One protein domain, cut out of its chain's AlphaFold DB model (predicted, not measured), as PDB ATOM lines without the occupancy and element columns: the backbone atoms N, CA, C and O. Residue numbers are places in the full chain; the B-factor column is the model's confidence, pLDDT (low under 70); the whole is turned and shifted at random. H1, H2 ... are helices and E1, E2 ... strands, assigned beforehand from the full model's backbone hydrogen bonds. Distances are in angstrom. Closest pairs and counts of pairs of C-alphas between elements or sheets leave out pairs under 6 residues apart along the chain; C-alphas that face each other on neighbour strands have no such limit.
ATOM      1  N   GLU A 460      35.426 -97.963  12.585       87.47
ATOM      2  CA  GLU A 460      36.139 -96.710  12.324       87.47
ATOM      3  C   GLU A 460      35.937 -96.171  10.897       87.47
ATOM      4  O   GLU A 460      35.839 -94.961  10.717       87.47
ATOM      5  N   LEU A 461      35.813 -97.043   9.887       90.88
ATOM      6  CA  LEU A 461      35.498 -96.645   8.507       90.88
ATOM      7  C   LEU A 461      34.119 -95.978   8.446       90.88
ATOM      8  O   LEU A 461      33.988 -94.876   7.911       90.88
ATOM      9  N   PHE A 462      33.107 -96.618   9.040       91.46
ATOM     10  CA  PHE A 462      31.747 -96.081   9.103       91.46
ATOM     11  C   PHE A 462      31.661 -94.813   9.958       91.46
ATOM     12  O   PHE A 462      31.072 -93.833   9.514       91.46
ATOM     13  N   GLU A 463      32.270 -94.794  11.145       91.06
ATOM     14  CA  GLU A 463      32.284 -93.617  12.021       91.06
ATOM     15  C   GLU A 463      32.990 -92.437  11.354       91.06
ATOM     16  O   GLU A 463      32.445 -91.336  11.348       91.06
ATOM     17  N   SER A 464      34.144 -92.665  10.718       92.04
ATOM     18  CA  SER A 464      34.847 -91.622   9.966       92.04
ATOM     19  C   SER A 464      33.967 -91.062   8.848       92.04
ATOM     20  O   SER A 464      33.891 -89.852   8.680       92.04
ATOM     21  N   PHE A 465      33.262 -91.918   8.103       93.87
ATOM     22  CA  PHE A 465      32.316 -91.480   7.072       93.87
ATOM     23  C   PHE A 465      31.165 -90.637   7.640       93.87
ATOM     24  O   PHE A 465      30.889 -89.534   7.166       93.87
ATOM     25  N   LEU A 466      30.506 -91.130   8.688       94.83
ATOM     26  CA  LEU A 466      29.376 -90.446   9.312       94.83
ATOM     27  C   LEU A 466      29.794 -89.089   9.894       94.83
ATOM     28  O   LEU A 466      29.101 -88.095   9.690       94.83
ATOM     29  N   VAL A 467      30.935 -89.027  10.576       93.95
ATOM     30  CA  VAL A 467      31.420 -87.808  11.232       93.95
ATOM     31  C   VAL A 467      32.001 -86.822  10.220       93.95
ATOM     32  O   VAL A 467      31.613 -85.658  10.222       93.95
ATOM     33  N   TYR A 468      32.907 -87.253   9.340       92.07
ATOM     34  CA  TYR A 468      33.660 -86.329   8.487       92.07
ATOM     35  C   TYR A 468      32.939 -85.956   7.187       92.07
ATOM     36  O   TYR A 468      33.100 -84.825   6.727       92.07
ATOM     37  N   ASP A 469      32.132 -86.845   6.597       92.11
ATOM     38  CA  ASP A 469      31.395 -86.523   5.363       92.11
ATOM     39  C   ASP A 469      29.975 -86.052   5.625       92.11
ATOM     40  O   ASP A 469      29.494 -85.115   4.982       92.11
ATOM     41  N   LEU A 470      29.279 -86.732   6.536       93.95
ATOM     42  CA  LEU A 470      27.872 -86.462   6.816       93.95
ATOM     43  C   LEU A 470      27.676 -85.505   7.998       93.95
ATOM     44  O   LEU A 470      26.546 -85.091   8.246       93.95
ATOM     45  N   ASN A 471      28.754 -85.124   8.694       93.03
ATOM     46  CA  ASN A 471      28.722 -84.242   9.863       93.03
ATOM     47  C   ASN A 471      27.770 -84.742  10.968       93.03
ATOM     48  O   ASN A 471      27.125 -83.957  11.666       93.03
ATOM     49  N   VAL A 472      27.654 -86.067  11.111       95.01
ATOM     50  CA  VAL A 472      26.849 -86.712  12.150       95.01
ATOM     51  C   VAL A 472      27.587 -86.596  13.487       95.01
ATOM     52  O   VAL A 472      28.771 -86.936  13.562       95.01
ATOM     53  N   PRO A 473      26.917 -86.164  14.571       93.42
ATOM     54  CA  PRO A 473      27.521 -86.127  15.896       93.42
ATOM     55  C   PRO A 473      28.077 -87.492  16.325       93.42
ATOM     56  O   PRO A 473      27.416 -88.519  16.173       93.42
ATOM     57  N   VAL A 474      29.262 -87.505  16.943       91.19
ATOM     58  CA  VAL A 474      29.992 -88.735  17.326       91.19
ATOM     59  C   VAL A 474      29.147 -89.708  18.170       91.19
ATOM     60  O   VAL A 474      29.221 -90.924  17.994       91.19
ATOM     61  N   HIS A 475      28.298 -89.194  19.066       88.76
ATOM     62  CA  HIS A 475      27.428 -90.030  19.904       88.76
ATOM     63  C   HIS A 475      26.338 -90.768  19.103       88.76
ATOM     64  O   HIS A 475      25.931 -91.851  19.508       88.76
ATOM     65  N   ILE A 476      25.902 -90.221  17.961       91.35
ATOM     66  CA  ILE A 476      24.982 -90.893  17.029       91.35
ATOM     67  C   ILE A 476      25.776 -91.828  16.114       91.35
ATOM     68  O   ILE A 476      25.373 -92.966  15.905       91.35
ATOM     69  N   ALA A 477      26.932 -91.378  15.614       90.57
ATOM     70  CA  ALA A 477      27.781 -92.155  14.708       90.57
ATOM     71  C   ALA A 477      28.266 -93.486  15.314       90.57
ATOM     72  O   ALA A 477      28.476 -94.452  14.586       90.57
ATOM     73  N   SER A 478      28.414 -93.537  16.640       87.43
ATOM     74  CA  SER A 478      28.855 -94.727  17.377       87.43
ATOM     75  C   SER A 478      27.746 -95.732  17.705       87.43
ATOM     76  O   SER A 478      28.030 -96.804  18.253       87.43
ATOM     77  N   ALA A 479      26.493 -95.415  17.372       88.36
ATOM     78  CA  ALA A 479      25.370 -96.310  17.585       88.36
ATOM     79  C   ALA A 479      25.385 -97.534  16.659       88.36
ATOM     80  O   ALA A 479      25.980 -97.534  15.585       88.36
ATOM     81  N   ILE A 480      24.677 -98.590  17.075       84.49
ATOM     82  CA  ILE A 480      24.534 -99.827  16.289       84.49
ATOM     83  C   ILE A 480      23.752 -99.566  14.994       84.49
ATOM     84  O   ILE A 480      24.110-100.102  13.947       84.49
ATOM     85  N   ASP A 481      22.703 -98.748  15.080       88.48
ATOM     86  CA  ASP A 481      21.908 -98.295  13.945       88.48
ATOM     87  C   ASP A 481      21.696 -96.784  14.054       88.48
ATOM     88  O   ASP A 481      20.933 -96.299  14.892       88.48
ATOM     89  N   VAL A 482      22.390 -96.030  13.204       91.05
ATOM     90  CA  VAL A 482      22.326 -94.564  13.213       91.05
ATOM     91  C   VAL A 482      20.967 -94.035  12.771       91.05
ATOM     92  O   VAL A 482      20.577 -92.937  13.161       91.05
ATOM     93  N   SER A 483      20.221 -94.817  11.987       90.66
ATOM     94  CA  SER A 483      18.921 -94.409  11.463       90.66
ATOM     95  C   SER A 483      17.812 -94.408  12.511       90.66
ATOM     96  O   SER A 483      16.832 -93.696  12.315       90.66
ATOM     97  N   GLU A 484      17.966 -95.146  13.613       89.66
ATOM     98  CA  GLU A 484      16.981 -95.199  14.707       89.66
ATOM     99  C   GLU A 484      17.158 -94.063  15.725       89.66
ATOM    100  O   GLU A 484      16.216 -93.696  16.419       89.66
ATOM    101  N   ILE A 485      18.366 -93.501  15.827       91.30
ATOM    102  CA  ILE A 485      18.692 -92.446  16.803       91.30
ATOM    103  C   ILE A 485      18.670 -91.055  16.161       91.30
ATOM    104  O   ILE A 485      18.438 -90.065  16.851       91.30
ATOM    105  N   ALA A 486      18.901 -90.962  14.850       91.33
ATOM    106  CA  ALA A 486      18.900 -89.693  14.138       91.33
ATOM    107  C   ALA A 486      17.493 -89.083  14.032       91.33
ATOM    108  O   ALA A 486      16.587 -89.644  13.401       91.33
ATOM    109  N   ASP A 487      17.353 -87.885  14.595       92.74
ATOM    110  CA  ASP A 487      16.176 -87.036  14.461       92.74
ATOM    111  C   ASP A 487      16.129 -86.317  13.098       92.74
ATOM    112  O   ASP A 487      17.054 -86.384  12.283       92.74
ATOM    113  N   GLU A 488      15.023 -85.622  12.826       93.04
ATOM    114  CA  GLU A 488      14.839 -84.918  11.553       93.04
ATOM    115  C   GLU A 488      15.863 -83.787  11.357       93.04
ATOM    116  O   GLU A 488      16.341 -83.565  10.245       93.04
ATOM    117  N   ALA A 489      16.275 -83.109  12.434       93.82
ATOM    118  CA  ALA A 489      17.298 -82.068  12.372       93.82
ATOM    119  C   ALA A 489      18.658 -82.634  11.927       93.82
ATOM    120  O   ALA A 489      19.330 -82.045  11.073       93.82
ATOM    121  N   CYS A 490      19.040 -83.804  12.447       94.20
ATOM    122  CA  CYS A 490      20.227 -84.535  12.029       94.20
ATOM    123  C   CYS A 490      20.137 -84.933  10.550       94.20
ATOM    124  O   CYS A 490      21.087 -84.697   9.806       94.20
ATOM    125  N   ARG A 491      18.992 -85.446  10.082       94.33
ATOM    126  CA  ARG A 491      18.794 -85.824   8.665       94.33
ATOM    127  C   ARG A 491      18.937 -84.638   7.717       94.33
ATOM    128  O   ARG A 491      19.627 -84.743   6.702       94.33
ATOM    129  N   VAL A 492      18.355 -83.492   8.071       94.56
ATOM    130  CA  VAL A 492      18.519 -82.243   7.311       94.56
ATOM    131  C   VAL A 492      19.991 -81.816   7.284       94.56
ATOM    132  O   VAL A 492      20.508 -81.447   6.228       94.56
ATOM    133  N   ALA A 493      20.699 -81.893   8.416       95.09
ATOM    134  CA  ALA A 493      22.124 -81.570   8.490       95.09
ATOM    135  C   ALA A 493      22.985 -82.503   7.619       95.09
ATOM    136  O   ALA A 493      23.877 -82.024   6.919       95.09
ATOM    137  N   VAL A 494      22.675 -83.802   7.596       96.00
ATOM    138  CA  VAL A 494      23.337 -84.809   6.753       96.00
ATOM    139  C   VAL A 494      23.179 -84.477   5.270       96.00
ATOM    140  O   VAL A 494      24.170 -84.429   4.534       96.00
ATOM    141  N   TRP A 495      21.955 -84.186   4.822       95.52
ATOM    142  CA  TRP A 495      21.693 -83.798   3.434       95.52
ATOM    143  C   TRP A 495      22.385 -82.487   3.052       95.52
ATOM    144  O   TRP A 495      22.980 -82.394   1.976       95.52
ATOM    145  N   ASN A 496      22.379 -81.495   3.946       94.71
ATOM    146  CA  ASN A 496      23.116 -80.246   3.751       94.71
ATOM    147  C   ASN A 496      24.632 -80.477   3.665       94.71
ATOM    148  O   ASN A 496      25.297 -79.839   2.844       94.71
ATOM    149  N   SER A 497      25.183 -81.395   4.465       94.47
ATOM    150  CA  SER A 497      26.602 -81.762   4.417       94.47
ATOM    151  C   SER A 497      26.968 -82.400   3.078       94.47
ATOM    152  O   SER A 497      27.917 -81.959   2.427       94.47
ATOM    153  N   LEU A 498      26.167 -83.364   2.606       93.26
ATOM    154  CA  LEU A 498      26.342 -83.992   1.292       93.26
ATOM    155  C   LEU A 498      26.306 -82.962   0.161       93.26
ATOM    156  O   LEU A 498      27.255 -82.873  -0.619       93.26
ATOM    157  N   ALA A 499      25.254 -82.142   0.106       91.58
ATOM    158  CA  ALA A 499      25.106 -81.116  -0.921       91.58
ATOM    159  C   ALA A 499      26.263 -80.101  -0.870       91.58
ATOM    160  O   ALA A 499      26.851 -79.770  -1.902       91.58
ATOM    161  N   SER A 500      26.655 -79.650   0.327       91.45
ATOM    162  CA  SER A 500      27.783 -78.730   0.500       91.45
ATOM    163  C   SER A 500      29.113 -79.347   0.068       91.45
ATOM    164  O   SER A 500      29.913 -78.652  -0.561       91.45
ATOM    165  N   SER A 501      29.361 -80.618   0.388       90.86
ATOM    166  CA  SER A 501      30.571 -81.337  -0.014       90.86
ATOM    167  C   SER A 501      30.680 -81.389  -1.538       90.86
ATOM    168  O   SER A 501      31.691 -80.964  -2.103       90.86
ATOM    169  N   MET A 502      29.590 -81.761  -2.215       90.06
ATOM    170  CA  MET A 502      29.521 -81.787  -3.678       90.06
ATOM    171  C   MET A 502      29.777 -80.398  -4.289       90.06
ATOM    172  O   MET A 502      30.583 -80.266  -5.214       90.06
ATOM    173  N   VAL A 503      29.190 -79.335  -3.725       90.14
ATOM    174  CA  VAL A 503      29.443 -77.951  -4.166       90.14
ATOM    175  C   VAL A 503      30.912 -77.555  -3.979       90.14
ATOM    176  O   VAL A 503      31.506 -76.979  -4.892       90.14
ATOM    177  N   LYS A 504      31.529 -77.867  -2.832       91.60
ATOM    178  CA  LYS A 504      32.948 -77.558  -2.562       91.60
ATOM    179  C   LYS A 504      33.874 -78.243  -3.566       91.60
ATOM    180  O   LYS A 504      34.787 -77.592  -4.076       91.60
ATOM    181  N   ILE A 505      33.604 -79.506  -3.896       90.77
ATOM    182  CA  ILE A 505      34.347 -80.262  -4.914       90.77
ATOM    183  C   ILE A 505      34.221 -79.569  -6.273       90.77
ATOM    184  O   ILE A 505      35.231 -79.203  -6.874       90.77
ATOM    185  N   ARG A 506      32.996 -79.256  -6.716       90.20
ATOM    186  CA  ARG A 506      32.765 -78.537  -7.982       90.20
ATOM    187  C   ARG A 506      33.459 -77.174  -8.030       90.20
ATOM    188  O   ARG A 506      33.936 -76.755  -9.086       90.20
ATOM    189  N   LEU A 507      33.486 -76.434  -6.924       89.42
ATOM    190  CA  LEU A 507      34.134 -75.120  -6.876       89.42
ATOM    191  C   LEU A 507      35.657 -75.226  -7.036       89.42
ATOM    192  O   LEU A 507      36.233 -74.388  -7.740       89.42
ATOM    193  N   GLY A 508      36.265 -76.262  -6.453       88.19
ATOM    194  CA  GLY A 508      37.699 -76.546  -6.525       88.19
ATOM    195  C   GLY A 508      38.187 -77.137  -7.849       88.19
ATOM    196  O   GLY A 508      39.310 -76.860  -8.258       88.19
ATOM    197  N   MET A 509      37.345 -77.904  -8.545       87.62
ATOM    198  CA  MET A 509      37.692 -78.530  -9.829       87.62
ATOM    199  C   MET A 509      37.817 -77.523 -10.980       87.62
ATOM    200  O   MET A 509      37.183 -76.459 -10.985       87.62
ATOM    201  N   ASN A 510      38.604 -77.865 -12.003       85.20
ATOM    202  CA  ASN A 510      38.689 -77.052 -13.219       85.20
ATOM    203  C   ASN A 510      37.417 -77.192 -14.091       85.20
ATOM    204  O   ASN A 510      36.517 -77.983 -13.808       85.20
ATOM    205  N   LYS A 511      37.268 -76.351 -15.124       82.33
ATOM    206  CA  LYS A 511      36.032 -76.332 -15.932       82.33
ATOM    207  C   LYS A 511      35.878 -77.587 -16.797       82.33
ATOM    208  O   LYS A 511      34.736 -77.973 -17.049       82.33
ATOM    209  N   GLU A 512      36.970 -78.191 -17.266       82.33
ATOM    210  CA  GLU A 512      36.931 -79.424 -18.059       82.33
ATOM    211  C   GLU A 512      36.505 -80.631 -17.211       82.33
ATOM    212  O   GLU A 512      35.580 -81.346 -17.592       82.33
ATOM    213  N   GLU A 513      37.099 -80.810 -16.031       79.01
ATOM    214  CA  GLU A 513      36.811 -81.899 -15.092       79.01
ATOM    215  C   GLU A 513      35.340 -81.917 -14.677       79.01
ATOM    216  O   GLU A 513      34.715 -82.978 -14.671       79.01
ATOM    217  N   ILE A 514      34.750 -80.750 -14.389       79.99
ATOM    218  CA  ILE A 514      33.338 -80.640 -13.984       79.99
ATOM    219  C   ILE A 514      32.402 -81.186 -15.067       79.99
ATOM    220  O   ILE A 514      31.426 -81.857 -14.739       79.99
ATOM    221  N   LYS A 515      32.684 -80.918 -16.351       78.63
ATOM    222  CA  LYS A 515      31.839 -81.391 -17.463       78.63
ATOM    223  C   LYS A 515      31.814 -82.916 -17.564       78.63
ATOM    224  O   LYS A 515      30.820 -83.462 -18.023       78.63
ATOM    225  N   VAL A 516      32.903 -83.571 -17.165       72.99
ATOM    226  CA  VAL A 516      33.060 -85.027 -17.248       72.99
ATOM    227  C   VAL A 516      32.545 -85.717 -15.987       72.99
ATOM    228  O   VAL A 516      31.962 -86.793 -16.064       72.99
ATOM    229  N   THR A 517      32.761 -85.115 -14.818       73.67
ATOM    230  CA  THR A 517      32.641 -85.829 -13.539       73.67
ATOM    231  C   THR A 517      31.381 -85.525 -12.742       73.67
ATOM    232  O   THR A 517      31.094 -86.277 -11.810       73.67
ATOM    233  N   PHE A 518      30.628 -84.466 -13.054       74.23
ATOM    234  CA  PHE A 518      29.653 -83.916 -12.111       74.23
ATOM    235  C   PHE A 518      28.220 -83.846 -12.660       74.23
ATOM    236  O   PHE A 518      27.969 -83.206 -13.680       74.23
ATOM    237  N   ASP A 519      27.262 -84.438 -11.936       79.81
ATOM    238  CA  ASP A 519      25.822 -84.306 -12.196       79.81
ATOM    239  C   ASP A 519      25.192 -83.304 -11.213       79.81
ATOM    240  O   ASP A 519      25.303 -83.436  -9.993       79.81
ATOM    241  N   LYS A 520      24.493 -82.297 -11.752       77.77
ATOM    242  CA  LYS A 520      23.805 -81.257 -10.968       77.77
ATOM    243  C   LYS A 520      22.694 -81.812 -10.071       77.77
ATOM    244  O   LYS A 520      22.303 -81.143  -9.118       77.77
ATOM    245  N   ASN A 521      22.154 -82.991 -10.368       85.17
ATOM    246  CA  ASN A 521      21.116 -83.622  -9.558       85.17
ATOM    247  C   ASN A 521      21.640 -84.086  -8.192       85.17
ATOM    248  O   ASN A 521      20.854 -84.134  -7.256       85.17
ATOM    249  N   LEU A 522      22.950 -84.331  -8.043       86.66
ATOM    250  CA  LEU A 522      23.563 -84.661  -6.749       86.66
ATOM    251  C   LEU A 522      23.686 -83.459  -5.795       86.66
ATOM    252  O   LEU A 522      23.926 -83.648  -4.609       86.66
ATOM    253  N   GLU A 523      23.518 -82.225  -6.285       85.84
ATOM    254  CA  GLU A 523      23.470 -81.024  -5.431       85.84
ATOM    255  C   GLU A 523      22.062 -80.746  -4.890       85.84
ATOM    256  O   GLU A 523      21.887 -79.891  -4.023       85.84
ATOM    257  N   LYS A 524      21.045 -81.433  -5.423       88.62
ATOM    258  CA  LYS A 524      19.653 -81.266  -5.011       88.62
ATOM    259  C   LYS A 524      19.310 -82.311  -3.964       88.62
ATOM    260  O   LYS A 524      19.493 -83.503  -4.186       88.62
ATOM    261  N   ILE A 525      18.747 -81.854  -2.854       91.01
ATOM    262  CA  ILE A 525      18.220 -82.741  -1.822       91.01
ATOM    263  C   ILE A 525      16.929 -83.383  -2.370       91.01
ATOM    264  O   ILE A 525      16.012 -82.648  -2.752       91.01
ATOM    265  N   PRO A 526      16.848 -84.724  -2.471       91.85
ATOM    266  CA  PRO A 526      15.639 -85.408  -2.914       91.85
ATOM    267  C   PRO A 526      14.521 -85.274  -1.872       91.85
ATOM    268  O   PRO A 526      14.762 -84.908  -0.724       91.85
ATOM    269  N   GLN A 527      13.282 -85.605  -2.246       91.59
ATOM    270  CA  GLN A 527      12.132 -85.578  -1.331       91.59
ATOM    271  C   GLN A 527      12.145 -86.794  -0.383       91.59
ATOM    272  O   GLN A 527      11.268 -87.652  -0.420       91.59
ATOM    273  N   TYR A 528      13.175 -86.891   0.455       91.85
ATOM    274  CA  TYR A 528      13.481 -88.065   1.277       91.85
ATOM    275  C   TYR A 528      12.473 -88.347   2.409       91.85
ATOM    276  O   TYR A 528      12.520 -89.420   3.008       91.85
ATOM    277  N   THR A 529      11.578 -87.403   2.708       90.12
ATOM    278  CA  THR A 529      10.515 -87.519   3.725       90.12
ATOM    279  C   THR A 529       9.181 -88.018   3.162       90.12
ATOM    280  O   THR A 529       8.215 -88.166   3.910       90.12
ATOM    281  N   LEU A 530       9.087 -88.266   1.848       92.11
ATOM    282  CA  LEU A 530       7.887 -88.845   1.239       92.11
ATOM    283  C   LEU A 530       7.529 -90.178   1.897       92.11
ATOM    284  O   LEU A 530       8.406 -90.951   2.275       92.11
ATOM    285  N   GLN A 531       6.234 -90.474   1.983       90.21
ATOM    286  CA  GLN A 531       5.766 -91.746   2.524       90.21
ATOM    287  C   GLN A 531       6.217 -92.933   1.665       90.21
ATOM    288  O   GLN A 531       6.364 -92.830   0.440       90.21
ATOM    289  N   TRP A 532       6.385 -94.077   2.331       88.89
ATOM    290  CA  TRP A 532       6.705 -95.345   1.688       88.89
ATOM    291  C   TRP A 532       5.728 -95.645   0.539       88.89
ATOM    292  O   TRP A 532       4.511 -95.669   0.716       88.89
ATOM    293  N   SER A 533       6.275 -95.841  -0.659       89.02
ATOM    294  CA  SER A 533       5.538 -96.145  -1.888       89.02
ATOM    295  C   SER A 533       6.495 -96.694  -2.953       89.02
ATOM    296  O   SER A 533       7.706 -96.494  -2.854       89.02
ATOM    297  N   ASN A 534       5.971 -97.314  -4.016       86.59
ATOM    298  CA  ASN A 534       6.808 -97.781  -5.134       86.59
ATOM    299  C   ASN A 534       7.610 -96.626  -5.765       86.59
ATOM    300  O   ASN A 534       8.805 -96.763  -5.996       86.59
ATOM    301  N   LYS A 535       6.990 -95.447  -5.924       89.71
ATOM    302  CA  LYS A 535       7.665 -94.236  -6.428       89.71
ATOM    303  C   LYS A 535       8.786 -93.753  -5.504       89.71
ATOM    304  O   LYS A 535       9.821 -93.291  -5.975       89.71
ATOM    305  N   TYR A 536       8.586 -93.850  -4.187       92.15
ATOM    306  CA  TYR A 536       9.631 -93.536  -3.214       92.15
ATOM    307  C   TYR A 536      10.817 -94.490  -3.360       92.15
ATOM    308  O   TYR A 536      11.961 -94.044  -3.424       92.15
ATOM    309  N   TYR A 537      10.549 -95.791  -3.476       91.65
ATOM    310  CA  TYR A 537      11.595 -96.792  -3.661       91.65
ATOM    311  C   TYR A 537      12.362 -96.599  -4.977       91.65
ATOM    312  O   TYR A 537      13.592 -96.624  -4.975       91.65
ATOM    313  N   GLU A 538      11.669 -96.298  -6.078       90.56
ATOM    314  CA  GLU A 538      12.297 -95.953  -7.361       90.56
ATOM    315  C   GLU A 538      13.232 -94.743  -7.236       90.56
ATOM    316  O   GLU A 538      14.348 -94.767  -7.754       90.56
ATOM    317  N   MET A 539      12.821 -93.695  -6.514       93.58
ATOM    318  CA  MET A 539      13.669 -92.530  -6.242       93.58
ATOM    319  C   MET A 539      14.920 -92.913  -5.435       93.58
ATOM    320  O   MET A 539      16.016 -92.450  -5.760       93.58
ATOM    321  N   VAL A 540      14.784 -93.771  -4.416       94.46
ATOM    322  CA  VAL A 540      15.926 -94.294  -3.642       94.46
ATOM    323  C   VAL A 540      16.895 -95.041  -4.559       94.46
ATOM    324  O   VAL A 540      18.098 -94.778  -4.523       94.46
ATOM    325  N   GLN A 541      16.389 -95.929  -5.421       92.92
ATOM    326  CA  GLN A 541      17.207 -96.679  -6.377       92.92
ATOM    327  C   GLN A 541      17.897 -95.761  -7.393       92.92
ATOM    328  O   GLN A 541      19.075 -95.946  -7.701       92.92
ATOM    329  N   GLN A 542      17.196 -94.747  -7.905       92.49
ATOM    330  CA  GLN A 542      17.770 -93.757  -8.817       92.49
ATOM    331  C   GLN A 542      18.899 -92.971  -8.150       92.49
ATOM    332  O   GLN A 542      19.968 -92.825  -8.745       92.49
ATOM    333  N   TYR A 543      18.697 -92.515  -6.910       94.41
ATOM    334  CA  TYR A 543      19.735 -91.820  -6.154       94.41
ATOM    335  C   TYR A 543      20.929 -92.730  -5.856       94.41
ATOM    336  O   TYR A 543      22.061 -92.311  -6.074       94.41
ATOM    337  N   TRP A 544      20.698 -93.974  -5.420       95.02
ATOM    338  CA  TRP A 544      21.754 -94.968  -5.193       95.02
ATOM    339  C   TRP A 544      22.621 -95.154  -6.441       95.02
ATOM    340  O   TRP A 544      23.839 -94.974  -6.395       95.02
ATOM    341  N   ASN A 545      21.987 -95.422  -7.583       93.12
ATOM    342  CA  ASN A 545      22.680 -95.613  -8.853       93.12
ATOM    343  C   ASN A 545      23.432 -94.357  -9.300       93.12
ATOM    344  O   ASN A 545      24.553 -94.457  -9.800       93.12
ATOM    345  N   LEU A 546      22.841 -93.174  -9.120       92.35
ATOM    346  CA  LEU A 546      23.501 -91.915  -9.435       92.35
ATOM    347  C   LEU A 546      24.725 -91.712  -8.536       92.35
ATOM    348  O   LEU A 546      25.829 -91.536  -9.041       92.35
ATOM    349  N   ALA A 547      24.565 -91.826  -7.220       93.46
ATOM    350  CA  ALA A 547      25.637 -91.697  -6.242       93.46
ATOM    351  C   ALA A 547      26.828 -92.613  -6.565       93.46
ATOM    352  O   ALA A 547      27.965 -92.145  -6.594       93.46
ATOM    353  N   LEU A 548      26.585 -93.890  -6.875       93.29
ATOM    354  CA  LEU A 548      27.648 -94.855  -7.176       93.29
ATOM    355  C   LEU A 548      28.368 -94.618  -8.514       93.29
ATOM    356  O   LEU A 548      29.510 -95.054  -8.676       93.29
ATOM    357  N   ARG A 549      27.759 -93.897  -9.463       89.92
ATOM    358  CA  ARG A 549      28.410 -93.536 -10.738       89.92
ATOM    359  C   ARG A 549      29.484 -92.461 -10.578       89.92
ATOM    360  O   ARG A 549      30.398 -92.397 -11.395       89.92
ATOM    361  N   HIS A 550      29.411 -91.630  -9.538       88.63
ATOM    362  CA  HIS A 550      30.298 -90.476  -9.383       88.63
ATOM    363  C   HIS A 550      31.433 -90.744  -8.386       88.63
ATOM    364  O   HIS A 550      31.195 -90.893  -7.189       88.63
ATOM    365  N   LYS A 551      32.689 -90.737  -8.872       85.26
ATOM    366  CA  LYS A 551      33.923 -91.022  -8.098       85.26
ATOM    367  C   LYS A 551      33.979 -90.300  -6.746       85.26
ATOM    368  O   LYS A 551      34.359 -90.900  -5.748       85.26
ATOM    369  N   TYR A 552      33.597 -89.027  -6.732       86.25
ATOM    370  CA  TYR A 552      33.714 -88.149  -5.569       86.25
ATOM    371  C   TYR A 552      32.517 -88.191  -4.615       86.25
ATOM    372  O   TYR A 552      32.562 -87.552  -3.567       86.25
ATOM    373  N   HIS A 553      31.445 -88.914  -4.952       91.95
ATOM    374  CA  HIS A 553      30.279 -88.967  -4.083       91.95
ATOM    375  C   HIS A 553      30.599 -89.768  -2.805       91.95
ATOM    376  O   HIS A 553      31.059 -90.912  -2.910       91.95
ATOM    377  N   PRO A 554      30.312 -89.241  -1.597       92.53
ATOM    378  CA  PRO A 554      30.670 -89.905  -0.342       92.53
ATOM    379  C   PRO A 554      30.129 -91.335  -0.222       92.53
ATOM    380  O   PRO A 554      30.860 -92.243   0.164       92.53
ATOM    381  N   LEU A 555      28.875 -91.568  -0.632       94.22
ATOM    382  CA  LEU A 555      28.268 -92.905  -0.604       94.22
ATOM    383  C   LEU A 555      29.009 -93.910  -1.500       94.22
ATOM    384  O   LEU A 555      29.163 -95.065  -1.116       94.22
ATOM    385  N   ARG A 556      29.514 -93.477  -2.664       93.18
ATOM    386  CA  ARG A 556      30.309 -94.348  -3.535       93.18
ATOM    387  C   ARG A 556      31.586 -94.772  -2.834       93.18
ATOM    388  O   ARG A 556      31.917 -95.951  -2.834       93.18
ATOM    389  N   ARG A 557      32.292 -93.817  -2.234       91.44
ATOM    390  CA  ARG A 557      33.531 -94.100  -1.511       91.44
ATOM    391  C   ARG A 557      33.294 -95.038  -0.329       91.44
ATOM    392  O   ARG A 557      34.087 -95.951  -0.147       91.44
ATOM    393  N   LEU A 558      32.203 -94.864   0.423       93.33
ATOM    394  CA  LEU A 558      31.822 -95.798   1.489       93.33
ATOM    395  C   LEU A 558      31.645 -97.223   0.942       93.33
ATOM    396  O   LEU A 558      32.286 -98.150   1.426       93.33
ATOM    397  N   VAL A 559      30.793 -97.386  -0.073       93.20
ATOM    398  CA  VAL A 559      30.417 -98.700  -0.623       93.20
ATOM    399  C   VAL A 559      31.613 -99.403  -1.259       93.20
ATOM    400  O   VAL A 559      31.944-100.521  -0.876       93.20
ATOM    401  N   PHE A 560      32.309 -98.735  -2.179       90.28
ATOM    402  CA  PHE A 560      33.464 -99.323  -2.857       90.28
ATOM    403  C   PHE A 560      34.665 -99.484  -1.925       90.28
ATOM    404  O   PHE A 560      35.377-100.469  -2.058       90.28
ATOM    405  N   GLY A 561      34.854 -98.593  -0.946       88.71
ATOM    406  CA  GLY A 561      35.887 -98.760   0.076       88.71
ATOM    407  C   GLY A 561      35.652-100.009   0.927       88.71
ATOM    408  O   GLY A 561      36.582-100.764   1.176       88.71
ATOM    409  N   LEU A 562      34.404-100.294   1.315       89.62
ATOM    410  CA  LEU A 562      34.053-101.532   2.026       89.62
ATOM    411  C   LEU A 562      34.252-102.782   1.165       89.62
ATOM    412  O   LEU A 562      34.666-103.819   1.679       89.62
ATOM    413  N   PHE A 563      33.966-102.698  -0.133       87.35
ATOM    414  CA  PHE A 563      34.161-103.809  -1.065       87.35
ATOM    415  C   PHE A 563      35.639-104.079  -1.332       87.35
ATOM    416  O   PHE A 563      36.075-105.226  -1.269       87.35
ATOM    417  N   GLU A 564      36.432-103.038  -1.563       85.48
ATOM    418  CA  GLU A 564      37.885-103.131  -1.708       85.48
ATOM    419  C   GLU A 564      38.515-103.751  -0.458       85.48
ATOM    420  O   GLU A 564      39.310-104.680  -0.534       85.48
ATOM    421  N   VAL A 565      38.068-103.320   0.715       85.12
ATOM    422  CA  VAL A 565      38.479-103.892   1.991       85.12
ATOM    423  C   VAL A 565      38.093-105.361   2.127       85.12
ATOM    424  O   VAL A 565      38.917-106.182   2.532       85.12
ATOM    425  N   PHE A 566      36.845-105.713   1.817       87.17
ATOM    426  CA  PHE A 566      36.357-107.085   1.926       87.17
ATOM    427  C   PHE A 566      37.116-108.013   0.971       87.17
ATOM    428  O   PHE A 566      37.578-109.085   1.364       87.17
ATOM    429  N   THR A 567      37.315-107.574  -0.270       85.13
ATOM    430  CA  THR A 567      38.090-108.306  -1.278       85.13
ATOM    431  C   THR A 567      39.573-108.388  -0.911       85.13
ATOM    432  O   THR A 567      40.150-109.468  -1.005       85.13
ATOM    433  N   GLY A 568      40.180-107.319  -0.394       81.15
ATOM    434  CA  GLY A 568      41.554-107.320   0.118       81.15
ATOM    435  C   GLY A 568      41.740-108.228   1.338       81.15
ATOM    436  O   GLY A 568      42.772-108.884   1.477       81.15
ATOM    437  N   SER A 569      40.718-108.333   2.188       82.58
ATOM    438  CA  SER A 569      40.712-109.198   3.373       82.58
ATOM    439  C   SER A 569      40.564-110.682   3.018       82.58
ATOM    440  O   SER A 569      41.246-111.521   3.607       82.58
ATOM    441  N   TYR A 570      39.695-111.016   2.054       80.97
ATOM    442  CA  TYR A 570      39.228-112.394   1.822       80.97
ATOM    443  C   TYR A 570      39.476-112.957   0.419       80.97
ATOM    444  O   TYR A 570      39.207-114.132   0.187       80.97
ATOM    445  N   GLY A 571      40.013-112.179  -0.522       73.78
ATOM    446  CA  GLY A 571      40.016-112.517  -1.951       73.78
ATOM    447  C   GLY A 571      40.713-113.821  -2.349       73.78
ATOM    448  O   GLY A 571      40.451-114.332  -3.431       73.78
ATOM    449  N   THR A 572      41.563-114.391  -1.488       64.48
ATOM    450  CA  THR A 572      42.216-115.692  -1.740       64.48
ATOM    451  C   THR A 572      42.083-116.678  -0.580       64.48
ATOM    452  O   THR A 572      42.824-117.655  -0.541       64.48
ATOM    453  N   ILE A 573      41.232-116.404   0.414       62.81
ATOM    454  CA  ILE A 573      41.223-117.168   1.667       62.81
ATOM    455  C   ILE A 573      39.790-117.553   2.015       62.81
ATOM    456  O   ILE A 573      38.960-116.703   2.331       62.81
ATOM    457  N   GLY A 574      39.520-118.856   1.985       53.93
ATOM    458  CA  GLY A 574      38.250-119.462   2.373       53.93
ATOM    459  C   GLY A 574      38.020-119.472   3.883       53.93
ATOM    460  O   GLY A 574      37.905-120.534   4.483       53.93
ATOM    461  N   ILE A 575      37.995-118.312   4.540       61.41
ATOM    462  CA  ILE A 575      37.727-118.257   5.984       61.41
ATOM    463  C   ILE A 575      36.211-118.273   6.217       61.41
ATOM    464  O   ILE A 575      35.515-117.335   5.831       61.41
ATOM    465  N   HIS A 576      35.710-119.270   6.956       55.33
ATOM    466  CA  HIS A 576      34.291-119.417   7.344       55.33
ATOM    467  C   HIS A 576      33.646-118.150   7.958       55.33
ATOM    468  O   HIS A 576      32.430-117.982   7.923       55.33
ATOM    469  N   ARG A 577      34.434-117.229   8.533       63.84
ATOM    470  CA  ARG A 577      33.934-116.081   9.319       63.84
ATOM    471  C   ARG A 577      33.562-114.840   8.489       63.84
ATOM    472  O   ARG A 577      33.071-113.863   9.055       63.84
ATOM    473  N   ALA A 578      33.744-114.868   7.168       75.66
ATOM    474  CA  ALA A 578      33.452-113.733   6.291       75.66
ATOM    475  C   ALA A 578      31.942-113.455   6.108       75.66
ATOM    476  O   ALA A 578      31.552-112.312   5.881       75.66
ATOM    477  N   VAL A 579      31.069-114.462   6.267       73.93
ATOM    478  CA  VAL A 579      29.609-114.308   6.076       73.93
ATOM    479  C   VAL A 579      28.983-113.383   7.129       73.93
ATOM    480  O   VAL A 579      28.179-112.510   6.796       73.93
ATOM    481  N   CYS A 580      29.365-113.530   8.402       77.62
ATOM    482  CA  CYS A 580      28.882-112.662   9.482       77.62
ATOM    483  C   CYS A 580      29.345-111.211   9.300       77.62
ATOM    484  O   CYS A 580      28.598-110.275   9.582       77.62
ATOM    485  N   GLU A 581      30.563-111.022   8.792       84.29
ATOM    486  CA  GLU A 581      31.083-109.701   8.449       84.29
ATOM    487  C   GLU A 581      30.333-109.082   7.271       84.29
ATOM    488  O   GLU A 581      29.943-107.922   7.348       84.29
ATOM    489  N   LEU A 582      30.032-109.863   6.233       83.76
ATOM    490  CA  LEU A 582      29.245-109.402   5.094       83.76
ATOM    491  C   LEU A 582      27.841-108.943   5.517       83.76
ATOM    492  O   LEU A 582      27.382-107.881   5.101       83.76
ATOM    493  N   ARG A 583      27.179-109.698   6.406       83.63
ATOM    494  CA  ARG A 583      25.892-109.298   7.005       83.63
ATOM    495  C   ARG A 583      26.009-107.998   7.806       83.63
ATOM    496  O   ARG A 583      25.128-107.147   7.705       83.63
ATOM    497  N   SER A 584      27.092-107.828   8.569       87.46
ATOM    498  CA  SER A 584      27.392-106.593   9.316       87.46
ATOM    499  C   SER A 584      27.566-105.395   8.372       87.46
ATOM    500  O   SER A 584      26.925-104.365   8.569       87.46
ATOM    501  N   ILE A 585      28.356-105.547   7.304       89.86
ATOM    502  CA  ILE A 585      28.573-104.516   6.276       89.86
ATOM    503  C   ILE A 585      27.248-104.122   5.621       89.86
ATOM    504  O   ILE A 585      26.929-102.936   5.542       89.86
ATOM    505  N   HIS A 586      26.449-105.105   5.206       89.52
ATOM    506  CA  HIS A 586      25.172-104.867   4.540       89.52
ATOM    507  C   HIS A 586      24.190-104.097   5.439       89.52
ATOM    508  O   HIS A 586      23.626-103.091   5.012       89.52
ATOM    509  N   SER A 587      24.065-104.511   6.703       90.79
ATOM    510  CA  SER A 587      23.239-103.828   7.705       90.79
ATOM    511  C   SER A 587      23.660-102.368   7.911       90.79
ATOM    512  O   SER A 587      22.825-101.467   7.896       90.79
ATOM    513  N   LYS A 588      24.969-102.102   8.023       91.97
ATOM    514  CA  LYS A 588      25.491-100.741   8.214       91.97
ATOM    515  C   LYS A 588      25.269 -99.847   6.985       91.97
ATOM    516  O   LYS A 588      24.895 -98.689   7.144       91.97
ATOM    517  N   ILE A 589      25.444-100.366   5.764       93.87
ATOM    518  CA  ILE A 589      25.128 -99.617   4.531       93.87
ATOM    519  C   ILE A 589      23.627 -99.308   4.469       93.87
ATOM    520  O   ILE A 589      23.243 -98.179   4.164       93.87
ATOM    521  N   TYR A 590      22.773-100.283   4.792       94.91
ATOM    522  CA  TYR A 590      21.327-100.077   4.813       94.91
ATOM    523  C   TYR A 590      20.916 -99.037   5.866       94.91
ATOM    524  O   TYR A 590      20.123 -98.152   5.561       94.91
ATOM    525  N   SER A 591      21.529 -99.055   7.053       94.08
ATOM    526  CA  SER A 591      21.348 -98.027   8.089       94.08
ATOM    527  C   SER A 591      21.718 -96.621   7.588       94.08
ATOM    528  O   SER A 591      20.951 -95.679   7.780       94.08
ATOM    529  N   VAL A 592      22.823 -96.462   6.845       95.14
ATOM    530  CA  VAL A 592      23.165 -95.181   6.188       95.14
ATOM    531  C   VAL A 592      22.103 -94.779   5.162       95.14
ATOM    532  O   VAL A 592      21.702 -93.617   5.104       95.14
ATOM    533  N   MET A 593      21.601 -95.722   4.365       95.52
ATOM    534  CA  MET A 593      20.535 -95.430   3.405       95.52
ATOM    535  C   MET A 593      19.239 -95.023   4.094       95.52
ATOM    536  O   MET A 593      18.595 -94.087   3.639       95.52
ATOM    537  N   ARG A 594      18.888 -95.640   5.223       95.03
ATOM    538  CA  ARG A 594      17.756 -95.222   6.055       95.03
ATOM    539  C   ARG A 594      17.968 -93.876   6.731       95.03
ATOM    540  O   ARG A 594      17.001 -93.147   6.931       95.03
ATOM    541  N   LEU A 595      19.203 -93.526   7.090       95.23
ATOM    542  CA  LEU A 595      19.537 -92.192   7.585       95.23
ATOM    543  C   LEU A 595      19.191 -91.136   6.523       95.23
ATOM    544  O   LEU A 595      18.507 -90.163   6.834       95.23
ATOM    545  N   LEU A 596      19.587 -91.377   5.270       95.69
ATOM    546  CA  LEU A 596      19.283 -90.503   4.133       95.69
ATOM    547  C   LEU A 596      17.803 -90.532   3.730       95.69
ATOM    548  O   LEU A 596      17.239 -89.493   3.401       95.69
ATOM    549  N   PHE A 597      17.173 -91.703   3.772       95.37
ATOM    550  CA  PHE A 597      15.825 -91.978   3.279       95.37
ATOM    551  C   PHE A 597      14.975 -92.597   4.393       95.37
ATOM    552  O   PHE A 597      14.790 -93.812   4.460       95.37
ATOM    553  N   SER A 598      14.436 -91.731   5.253       92.29
ATOM    554  CA  SER A 598      13.751 -92.097   6.505       92.29
ATOM    555  C   SER A 598      12.577 -93.074   6.363       92.29
ATOM    556  O   SER A 598      12.374 -93.898   7.251       92.29
ATOM    557  N   SER A 599      11.848 -93.048   5.243       92.34
ATOM    558  CA  SER A 599      10.683 -93.918   5.010       92.34
ATOM    559  C   SER A 599      11.037 -95.324   4.516       92.34
ATOM    560  O   SER A 599      10.140 -96.093   4.177       92.34
ATOM    561  N   LEU A 600      12.327 -95.670   4.417       93.28
ATOM    562  CA  LEU A 600      12.748 -97.050   4.170       93.28
ATOM    563  C   LEU A 600      12.404 -97.938   5.388       93.28
ATOM    564  O   LEU A 600      12.621 -97.496   6.525       93.28
ATOM    565  N   PRO A 601      11.951 -99.194   5.172       91.79
ATOM    566  CA  PRO A 601      11.631-100.143   6.243       91.79
ATOM    567  C   PRO A 601      12.766-100.310   7.242       91.79
ATOM    568  O   PRO A 601      13.933-100.131   6.878       91.79
ATOM    569  N   HIS A 602      12.438-100.691   8.476       91.73
ATOM    570  CA  HIS A 602      13.428-100.809   9.539       91.73
ATOM    571  C   HIS A 602      14.549-101.793   9.191       91.73
ATOM    572  O   HIS A 602      14.362-102.747   8.438       91.73
ATOM    573  N   THR A 603      15.741-101.588   9.757       89.38
ATOM    574  CA  THR A 603      16.910-102.435   9.469       89.38
ATOM    575  C   THR A 603      16.665-103.905   9.815       89.38
ATOM    576  O   THR A 603      17.144-104.786   9.106       89.38
ATOM    577  N   PHE A 604      15.859-104.205  10.841       87.66
ATOM    578  CA  PHE A 604      15.469-105.585  11.166       87.66
ATOM    579  C   PHE A 604      14.514-106.214  10.132       87.66
ATOM    580  O   PHE A 604      14.435-107.436  10.043       87.66
ATOM    581  N   GLU A 605      13.853-105.398   9.309       88.96
ATOM    582  CA  GLU A 605      12.972-105.805   8.206       88.96
ATOM    583  C   GLU A 605      13.675-105.717   6.845       88.96
ATOM    584  O   GLU A 605      13.036-105.913   5.817       88.96
ATOM    585  N   MET A 606      14.988-105.446   6.790       88.75
ATOM    586  CA  MET A 606      15.671-105.173   5.515       88.75
ATOM    587  C   MET A 606      15.570-106.324   4.501       88.75
ATOM    588  O   MET A 606      15.576-106.107   3.291       88.75
ATOM    589  N   PHE A 607      15.475-107.558   5.005       86.08
ATOM    590  CA  PHE A 607      15.320-108.774   4.208       86.08
ATOM    591  C   PHE A 607      13.861-109.229   4.079       86.08
ATOM    592  O   PHE A 607      13.606-110.257   3.453       86.08
ATOM    593  N   ALA A 608      12.909-108.505   4.676       82.47
ATOM    594  CA  ALA A 608      11.501-108.843   4.572       82.47
ATOM    595  C   ALA A 608      11.032-108.669   3.113       82.47
ATOM    596  O   ALA A 608      11.337-107.650   2.485       82.47
ATOM    597  N   PRO A 609      10.314-109.654   2.552       76.27
ATOM    598  CA  PRO A 609       9.827-109.594   1.179       76.27
ATOM    599  C   PRO A 609       8.764-108.496   1.015       76.27
ATOM    600  O   PRO A 609       7.772-108.483   1.740       76.27
ATOM    601  N   MET A 610       8.937-107.603   0.035       72.72
ATOM    602  CA  MET A 610       7.995-106.521  -0.277       72.72
ATOM    603  C   MET A 610       7.423-106.644  -1.689       72.72
ATOM    604  O   MET A 610       8.136-106.988  -2.634       72.72
ATOM    605  N   SER A 611       6.139-106.311  -1.852       63.68
ATOM    606  CA  SER A 611       5.484-106.233  -3.162       63.68
ATOM    607  C   SER A 611       5.935-104.980  -3.903       63.68
ATOM    608  O   SER A 611       5.470-103.883  -3.608       63.68
ATOM    609  N   ILE A 612       6.827-105.144  -4.878       55.54
ATOM    610  CA  ILE A 612       7.176-104.084  -5.827       55.54
ATOM    611  C   ILE A 612       6.454-104.398  -7.135       55.54
ATOM    612  O   ILE A 612       6.696-105.433  -7.753       55.54
TER     613      ILE A 612
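Overview. This is residues 460 to 612 of the 784 residues of an uncharacterized protein of Onchocerca volvulus (UniProt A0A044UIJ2). A loose helical hairpin, H8 and H9, has the shorter H1 beside it, the three roughly aligned with their centres in a triangle, and the longest helix, H4, lies across the end where H8 begins and H9 ends. H7 turns off from the start of H8 as a corner, the short H2 and H3 lie on the way from H1 to H4, H5 and H6 follow H4, and the loop of residues 571 to 577 sticks out at the hairpin's far end. The printed part has 153 residues with nine named helices, H1 to H9, followed by one named strand, E1, and its class is mostly helix. It is compact, with a radius of gyration of the C-alphas of 16.3 A and spans of 49 by 39 by 34 A.

Along the chain. H4, residues 488 to 508, is 30.3 A long, from C-alpha 488 at (14.839, -84.918, 11.553) to C-alpha 508 at (37.699, -76.546, -6.525). Before it come H1, residues 460 to 469, 13.2 A long from C-alpha 460 at (36.139, -96.710, 12.324), H2, residues 474 to 477, and H3, residues 482 to 485. After it come H5, residues 511 to 517, H6, residues 520 to 523, H7, residues 534 to 549 and 22.7 A, H8, residues 554 to 570 and 24.2 A, and H9, residues 578 to 596 and 27.3 A. E1, residues 609 to 611, pairs with no named strand.

Arrangement. H4 touches H9 about perpendicular, at 87 degrees, with the closest C-alphas those of Arg 491 and Leu 595, 6.5 A apart. H4 and H1 only just touch, with 3 pairs of C-alphas within 8 A, the closest Asp 469 and Ser 497 at 6.8 A. H4 touches H6 at Ala 499 and Glu 523, 4.8 A between C-alphas. H5 is close to H4 but not clearly touching, the closest C-alphas being Arg 506 and Ile 514, 6.4 A apart. H8 and H9 form a hairpin at a shallow tilt of 3 degrees, opposite ways, and only just touch, with 3 pairs of C-alphas within 8 A, the closest Tyr 570 and Ala 578 at 7.4 A. H1 touches residues 554 to 558 of H8 at a shallow tilt of 14 degrees, opposite ways, with C-alphas 469 and 554 closest at 6.7 A. H2 touches H1, C-alphas 477 and 463 being closest at 5.4 A, and H3 touches H9, C-alphas 483 and 595 being closest at 4.5 A. H7 and H8 touch only at the corner, C-alphas 548 and 556 being closest at 4.5 A. H4 and H7 are apart. Every O i to N i+4 pair is within hydrogen-bond range in H1, H4, H7, H8 and H9; in H5 1 of 3 is, beside 2 of 4 O i to N i+3 pairs, and H2, H3 and H6 are too short for an O i to N i+4 pair.

Size, cuts and confidence. The two C-alphas farthest apart, those of Lys 511 and His 576, are 49.0 A apart. The printed part has no cut, and the link from H9 to E1, 12 residues, is long. The mean pLDDT of the printed part is 87.7, and residues 572 to 577 and 611 to 612 are under 70.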